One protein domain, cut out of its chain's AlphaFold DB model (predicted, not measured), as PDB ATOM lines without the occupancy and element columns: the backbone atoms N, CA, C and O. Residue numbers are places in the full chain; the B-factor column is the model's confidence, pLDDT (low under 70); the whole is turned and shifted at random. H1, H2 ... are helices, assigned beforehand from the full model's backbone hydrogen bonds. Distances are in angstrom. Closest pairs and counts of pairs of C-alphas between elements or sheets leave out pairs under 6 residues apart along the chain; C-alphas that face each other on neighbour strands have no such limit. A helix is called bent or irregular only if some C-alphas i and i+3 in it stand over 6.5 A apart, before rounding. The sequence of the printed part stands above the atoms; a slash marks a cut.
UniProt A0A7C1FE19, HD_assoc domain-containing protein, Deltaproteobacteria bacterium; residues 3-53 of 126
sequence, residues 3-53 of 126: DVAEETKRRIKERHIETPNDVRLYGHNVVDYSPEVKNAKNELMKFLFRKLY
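This is residues 3 to 53 of the 126 residues of the protein "HD_assoc domain-containing protein" of Deltaproteobacteria bacterium (UniProt A0A7C1FE19). This is an open, strung-out chain of three helices: H1 and the short H2 form one half with the link after H2, which folds back past H1 as far as the start of H3, and the long H3 then runs away as an arm that makes much of the length. H1 and H3 begin near each other and head off opposite ways, and residues 46 to 52, in the far part of H3, stick out free. The printed part has 51 residues, with the named helices H1, H2 and H3 in that order along the chain and no named strand, and the class is all helix. It is only just loose, close to extended, with a radius of gyration of the C-alphas of 14.3 A and spans of 42 by 18 by 12 A.

Start at residues 3 to 14, which are H1, and go on to residues 20 to 26, which are H2; these two helices are apart. Look next at residues 35 to 53, which are H3; H2 and H3 are apart too. Return to the beginning of the printed part to see H1 and H3 close but not clearly touching, their closest C-alphas being those of Asp 3 and Val 37, 7.5 A apart. The lines of H1 and H3 stand at a steep tilt of 44 degrees, and the two helices run opposite ways. In the backbone of H1 and H2, every O i to N i+4 pair is within hydrogen-bond range, and in H3 14 of 15 are.

Find C-alpha 3 at (88.781, -211.998, 249.838); from there H1 runs 16.2 A to C-alpha 14. After a tight link of 5 residues, find C-alpha 20 at (101.727, -196.630, 257.983), where H2 begins, and follow it 10.1 A to C-alpha 26. A short link of 8 residues then leads to H3, which is 24.7 A from C-alpha 35 to C-alpha 53 at (92.185, -229.891, 268.549). Near residue 47 H3 has a kink of 26 degrees. H3 is irregular, but only just: C-alphas 50 and 53 are 6.6 A apart.

The two C-alphas farthest apart are those of Glu 18 and Lys 51, at 42.6 A, while the first and last printed C-alphas, of Asp 3 and Tyr 53, are 26.1 A apart. The printed part has no cut, and neither of its two links is long. The mean pLDDT of the printed part is 94.1, and no printed residue is under 70.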
ATOM      1  N   ASP A   3      89.667-212.660 248.859       94.75
ATOM      2  CA  ASP A   3      88.781-211.998 249.838       94.75
ATOM      3  C   ASP A   3      89.523-211.083 250.822       94.75
ATOM      4  O   ASP A   3      89.255-209.889 250.883       94.75
ATOM      5  N   VAL A   4      90.525-211.617 251.529       95.69
ATOM      6  CA  VAL A   4      91.288-210.838 252.515       95.69
ATOM      7  C   VAL A   4      91.967-209.620 251.886       95.69
ATOM      8  O   VAL A   4      92.021-208.560 252.501       95.69
ATOM      9  N   ALA A   5      92.468-209.733 250.654       95.88
ATOM     10  CA  ALA A   5      93.140-208.630 249.977       95.88
ATOM     11  C   ALA A   5      92.140-207.554 249.528       95.88
ATOM     12  O   ALA A   5      92.424-206.363 249.648       95.88
ATOM     13  N   GLU A   6      90.976-207.963 249.026       96.31
ATOM     14  CA  GLU A   6      89.900-207.066 248.597       96.31
ATOM     15  C   GLU A   6      89.261-206.347 249.787       96.31
ATOM     16  O   GLU A   6      89.158-205.119 249.777       96.31
ATOM     17  N   GLU A   7      88.934-207.079 250.851       95.75
ATOM     18  CA  GLU A   7      88.388-206.515 252.083       95.75
ATOM     19  C   GLU A   7      89.379-205.555 252.747       95.75
ATOM     20  O   GLU A   7      89.002-204.462 253.170       95.75
ATOM     21  N   THR A   8      90.665-205.917 252.792       95.50
ATOM     22  CA  THR A   8      91.706-205.033 253.333       95.50
ATOM     23  C   THR A   8      91.794-203.738 252.524       95.50
ATOM     24  O   THR A   8      91.811-202.654 253.105       95.50
ATOM     25  N   LYS A   9      91.790-203.811 251.183       95.38
ATOM     26  CA  LYS A   9      91.784-202.617 250.315       95.38
ATOM     27  C   LYS A   9      90.549-201.749 250.551       95.38
ATOM     28  O   LYS A   9      90.671-200.526 250.617       95.38
ATOM     29  N   ARG A  10      89.376-202.370 250.703       95.19
ATOM     30  CA  ARG A  10      88.127-201.671 251.020       95.19
ATOM     31  C   ARG A  10      88.244-200.912 252.339       95.19
ATOM     32  O   ARG A  10      87.986-199.713 252.360       95.19
ATOM     33  N   ARG A  11      88.719-201.567 253.403       94.19
ATOM     34  CA  ARG A  11      88.905-200.949 254.727       94.19
ATOM     35  C   ARG A  11      89.915-199.811 254.712       94.19
ATOM     36  O   ARG A  11      89.654-198.783 255.321       94.19
ATOM     37  N   ILE A  12      91.033-199.964 254.000       95.56
ATOM     38  CA  ILE A  12      92.028-198.893 253.829       95.56
ATOM     39  C   ILE A  12      91.372-197.658 253.205       95.56
ATOM     40  O   ILE A  12      91.525-196.553 253.722       95.56
ATOM     41  N   LYS A  13      90.588-197.857 252.136       95.00
ATOM     42  CA  LYS A  13      89.899-196.772 251.432       95.00
ATOM     43  C   LYS A  13      88.808-196.117 252.286       95.00
ATOM     44  O   LYS A  13      88.772-194.898 252.377       95.00
ATOM     45  N   GLU A  14      87.935-196.908 252.913       93.62
ATOM     46  CA  GLU A  14      86.834-196.416 253.761       93.62
ATOM     47  C   GLU A  14      87.328-195.663 255.002       93.62
ATOM     48  O   GLU A  14      86.628-194.802 255.530       93.62
ATOM     49  N   ARG A  15      88.524-196.000 255.490       90.56
ATOM     50  CA  ARG A  15      89.125-195.396 256.685       90.56
ATOM     51  C   ARG A  15      90.155-194.317 256.369       90.56
ATOM     52  O   ARG A  15      90.769-193.818 257.305       90.56
ATOM     53  N   HIS A  16      90.329-193.959 255.095       92.25
ATOM     54  CA  HIS A  16      91.291-192.949 254.643       92.25
ATOM     55  C   HIS A  16      92.712-193.189 255.182       92.25
ATOM     56  O   HIS A  16      93.396-192.270 255.616       92.25
ATOM     57  N   ILE A  17      93.138-194.454 255.191       94.38
ATOM     58  CA  ILE A  17      94.486-194.836 255.616       94.38
ATOM     59  C   ILE A  17      95.423-194.623 254.430       94.38
ATOM     60  O   ILE A  17      95.346-195.351 253.439       94.38
ATOM     61  N   GLU A  18      96.328-193.657 254.541       94.81
ATOM     62  CA  GLU A  18      97.269-193.311 253.469       94.81
ATOM     63  C   GLU A  18      98.711-193.643 253.855       94.81
ATOM     64  O   GLU A  18      99.545-193.946 253.000       94.81
ATOM     65  N   THR A  19      99.002-193.654 255.156       95.62
ATOM     66  CA  THR A  19     100.338-193.871 255.699       95.62
ATOM     67  C   THR A  19     100.375-195.035 256.694       95.62
ATOM     68  O   THR A  19      99.380-195.362 257.349       95.62
ATOM     69  N   PRO A  20     101.554-195.652 256.912       93.62
ATOM     70  CA  PRO A  20     101.727-196.630 257.983       93.62
ATOM     71  C   PRO A  20     101.420-196.074 259.380       93.62
ATOM     72  O   PRO A  20     101.124-196.845 260.289       93.62
ATOM     73  N   ASN A  21     101.519-194.754 259.579       95.25
ATOM     74  CA  ASN A  21     101.188-194.133 260.857       95.25
ATOM     75  C   ASN A  21      99.676-194.140 261.114       95.25
ATOM     76  O   ASN A  21      99.262-194.406 262.238       95.25
ATOM     77  N   ASP A  22      98.864-193.967 260.072       94.62
ATOM     78  CA  ASP A  22      97.401-193.995 260.181       94.62
ATOM     79  C   ASP A  22      96.913-195.373 260.639       94.62
ATOM     80  O   ASP A  22      96.055-195.469 261.512       94.62
ATOM     81  N   VAL A  23      97.536-196.454 260.148       93.94
ATOM     82  CA  VAL A  23      97.269-197.825 260.626       93.94
ATOM     83  C   VAL A  23      97.562-197.963 262.121       93.94
ATOM     84  O   VAL A  23      96.787-198.583 262.847       93.94
ATOM     85  N   ARG A  24      98.683-197.398 262.595       93.06
ATOM     86  CA  ARG A  24      99.080-197.472 264.011       93.06
ATOM     87  C   ARG A  24      98.129-196.678 264.902       93.06
ATOM     88  O   ARG A  24      97.788-197.150 265.982       93.06
ATOM     89  N   LEU A  25      97.697-195.502 264.444       93.94
ATOM     90  CA  LEU A  25      96.776-194.628 265.171       93.94
ATOM     91  C   LEU A  25      95.324-195.122 265.136       93.94
ATOM     92  O   LEU A  25      94.568-194.834 266.059       93.94
ATOM     93  N   TYR A  26      94.935-195.892 264.116       90.31
ATOM     94  CA  TYR A  26      93.573-196.412 263.959       90.31
ATOM     95  C   TYR A  26      93.145-197.370 265.085       90.31
ATOM     96  O   TYR A  26      91.956-197.494 265.370       90.31
ATOM     97  N   GLY A  27      94.091-198.057 265.735       87.31
ATOM     98  CA  GLY A  27      93.819-198.871 266.928       87.31
ATOM     99  C   GLY A  27      93.077-200.194 266.683       87.31
ATOM    100  O   GLY A  27      92.831-200.940 267.630       87.31
ATOM    101  N   HIS A  28      92.757-200.533 265.429       88.69
ATOM    102  CA  HIS A  28      92.134-201.803 265.050       88.69
ATOM    103  C   HIS A  28      92.854-202.473 263.873       88.69
ATOM    104  O   HIS A  28      93.511-201.822 263.063       88.69
ATOM    105  N   ASN A  29      92.685-203.794 263.736       91.50
ATOM    106  CA  ASN A  29      93.243-204.540 262.607       91.50
ATOM    107  C   ASN A  29      92.575-204.123 261.290       91.50
ATOM    108  O   ASN A  29      91.366-204.280 261.105       91.50
ATOM    109  N   VAL A  30      93.392-203.630 260.361       93.75
ATOM    110  CA  VAL A  30      92.966-203.250 259.006       93.75
ATOM    111  C   VAL A  30      92.856-204.478 258.099       93.75
ATOM    112  O   VAL A  30      91.970-204.538 257.249       93.75
ATOM    113  N   VAL A  31      93.720-205.475 258.316       94.81
ATOM    114  CA  VAL A  31      93.707-206.750 257.591       94.81
ATOM    115  C   VAL A  31      92.695-207.690 258.234       94.81
ATOM    116  O   VAL A  31      92.860-208.098 259.384       94.81
ATOM    117  N   ASP A  32      91.654-208.046 257.491       94.12
ATOM    118  CA  ASP A  32      90.612-208.965 257.944       94.12
ATOM    119  C   ASP A  32      89.891-209.583 256.740       94.12
ATOM    120  O   ASP A  32      90.023-209.112 255.610       94.12
ATOM    121  N   TYR A  33      89.122-210.634 257.001       95.25
ATOM    122  CA  TYR A  33      88.221-211.226 256.016       95.25
ATOM    123  C   TYR A  33      86.927-210.420 255.910       95.25
ATOM    124  O   TYR A  33      86.526-209.739 256.868       95.25
ATOM    125  N   SER A  34      86.245-210.536 254.769       95.44
ATOM    126  CA  SER A  34      84.881-210.022 254.640       95.44
ATOM    127  C   SER A  34      83.969-210.661 255.699       95.44
ATOM    128  O   SER A  34      84.260-211.759 256.190       95.44
ATOM    129  N   PRO A  35      82.856-210.010 256.088       94.75
ATOM    130  CA  PRO A  35      81.950-210.560 257.096       94.75
ATOM    131  C   PRO A  35      81.488-211.993 256.790       94.75
ATOM    132  O   PRO A  35      81.421-212.823 257.696       94.75
ATOM    133  N   GLU A  36      81.239-212.304 255.518       95.38
ATOM    134  CA  GLU A  36      80.822-213.631 255.059       95.38
ATOM    135  C   GLU A  36      81.925-214.681 255.256       95.38
ATOM    136  O   GLU A  36      81.721-215.681 255.951       95.38
ATOM    137  N   VAL A  37      83.129-214.432 254.725       95.69
ATOM    138  CA  VAL A  37      84.253-215.376 254.842       95.69
ATOM    139  C   VAL A  37      84.704-215.519 256.292       95.69
ATOM    140  O   VAL A  37      85.062-216.614 256.733       95.69
ATOM    141  N   LYS A  38      84.633-214.443 257.079       95.31
ATOM    142  CA  LYS A  38      84.909-214.479 258.516       95.31
ATOM    143  C   LYS A  38      83.930-215.390 259.254       95.31
ATOM    144  O   LYS A  38      84.368-216.178 260.093       95.31
ATOM    145  N   ASN A  39      82.638-215.329 258.932       96.56
ATOM    146  CA  ASN A  39      81.634-216.215 259.520       96.56
ATOM    147  C   ASN A  39      81.893-217.680 259.151       96.56
ATOM    148  O   ASN A  39      81.990-218.514 260.051       96.56
ATOM    149  N   ALA A  40      82.132-217.977 257.871       96.38
ATOM    150  CA  ALA A  40      82.461-219.330 257.419       96.38
ATOM    151  C   ALA A  40      83.747-219.870 258.079       96.38
ATOM    152  O   ALA A  40      83.786-220.999 258.574       96.38
ATOM    153  N   LYS A  41      84.797-219.041 258.177       95.69
ATOM    154  CA  LYS A  41      86.031-219.373 258.904       95.69
ATOM    155  C   LYS A  41      85.745-219.678 260.373       95.69
ATOM    156  O   LYS A  41      86.297-220.635 260.910       95.69
ATOM    157  N   ASN A  42      84.910-218.881 261.039       96.38
ATOM    158  CA  ASN A  42      84.571-219.092 262.445       96.38
ATOM    159  C   ASN A  42      83.822-220.414 262.658       96.38
ATOM    160  O   ASN A  42      84.101-221.124 263.625       96.38
ATOM    161  N   GLU A  43      82.903-220.775 261.763       97.00
ATOM    162  CA  GLU A  43      82.217-222.072 261.795       97.00
ATOM    163  C   GLU A  43      83.188-223.238 261.592       97.00
ATOM    164  O   GLU A  43      83.180-224.190 262.379       97.00
ATOM    165  N   LEU A  44      84.097-223.123 260.618       96.69
ATOM    166  CA  LEU A  44      85.157-224.104 260.398       96.69
ATOM    167  C   LEU A  44      86.051-224.252 261.636       96.69
ATOM    168  O   LEU A  44      86.320-225.370 262.071       96.69
ATOM    169  N   MET A  45      86.474-223.144 262.246       95.94
ATOM    170  CA  MET A  45      87.299-223.176 263.457       95.94
ATOM    171  C   MET A  45      86.565-223.844 264.623       95.94
ATOM    172  O   MET A  45      87.166-224.660 265.319       95.94
ATOM    173  N   LYS A  46      85.263-223.580 264.812       95.25
ATOM    174  CA  LYS A  46      84.444-224.275 265.825       95.25
ATOM    175  C   LYS A  46      84.392-225.783 265.571       95.25
ATOM    176  O   LYS A  46      84.506-226.570 266.513       95.25
ATOM    177  N   PHE A  47      84.229-226.192 264.314       95.31
ATOM    178  CA  PHE A  47      84.240-227.602 263.932       95.31
ATOM    179  C   PHE A  47      85.600-228.258 264.215       95.31
ATOM    180  O   PHE A  47      85.653-229.280 264.904       95.31
ATOM    181  N   LEU A  48      86.698-227.646 263.757       95.94
ATOM    182  CA  LEU A  48      88.060-228.145 263.970       95.94
ATOM    183  C   LEU A  48      88.418-228.204 265.454       95.94
ATOM    184  O   LEU A  48      89.021-229.176 265.898       95.94
ATOM    185  N   PHE A  49      88.007-227.220 266.253       92.00
ATOM    186  CA  PHE A  49      88.255-227.240 267.693       92.00
ATOM    187  C   PHE A  49      87.606-228.454 268.360       92.00
ATOM    188  O   PHE A  49      88.261-229.203 269.082       92.00
ATOM    189  N   ARG A  50      86.340-228.723 268.020       88.75
ATOM    190  CA  ARG A  50      85.587-229.863 268.560       88.75
ATOM    191  C   ARG A  50      86.080-231.222 268.073       88.75
ATOM    192  O   ARG A  50      85.929-232.200 268.801       88.75
ATOM    193  N   LYS A  51      86.558-231.322 266.832       89.69
ATOM    194  CA  LYS A  51      86.837-232.617 266.186       89.69
ATOM    195  C   LYS A  51      88.316-232.956 266.055       89.69
ATOM    196  O   LYS A  51      88.637-234.137 265.986       89.69
ATOM    197  N   LEU A  52      89.193-231.957 266.043       90.81
ATOM    198  CA  LEU A  52      90.628-232.125 265.839       90.81
ATOM    199  C   LEU A  52      91.424-231.696 267.074       90.81
ATOM    200  O   LEU A  52      92.111-232.528 267.659       90.81
ATOM    201  N   TYR A  53      91.312-230.433 267.500       89.25
ATOM    202  CA  TYR A  53      92.185-229.891 268.549       89.25
ATOM    203  C   TYR A  53      91.909-230.487 269.934       89.25
ATOM    204  O   TYR A  53      92.849-230.896 270.603       89.25
TER     205      TYR A  53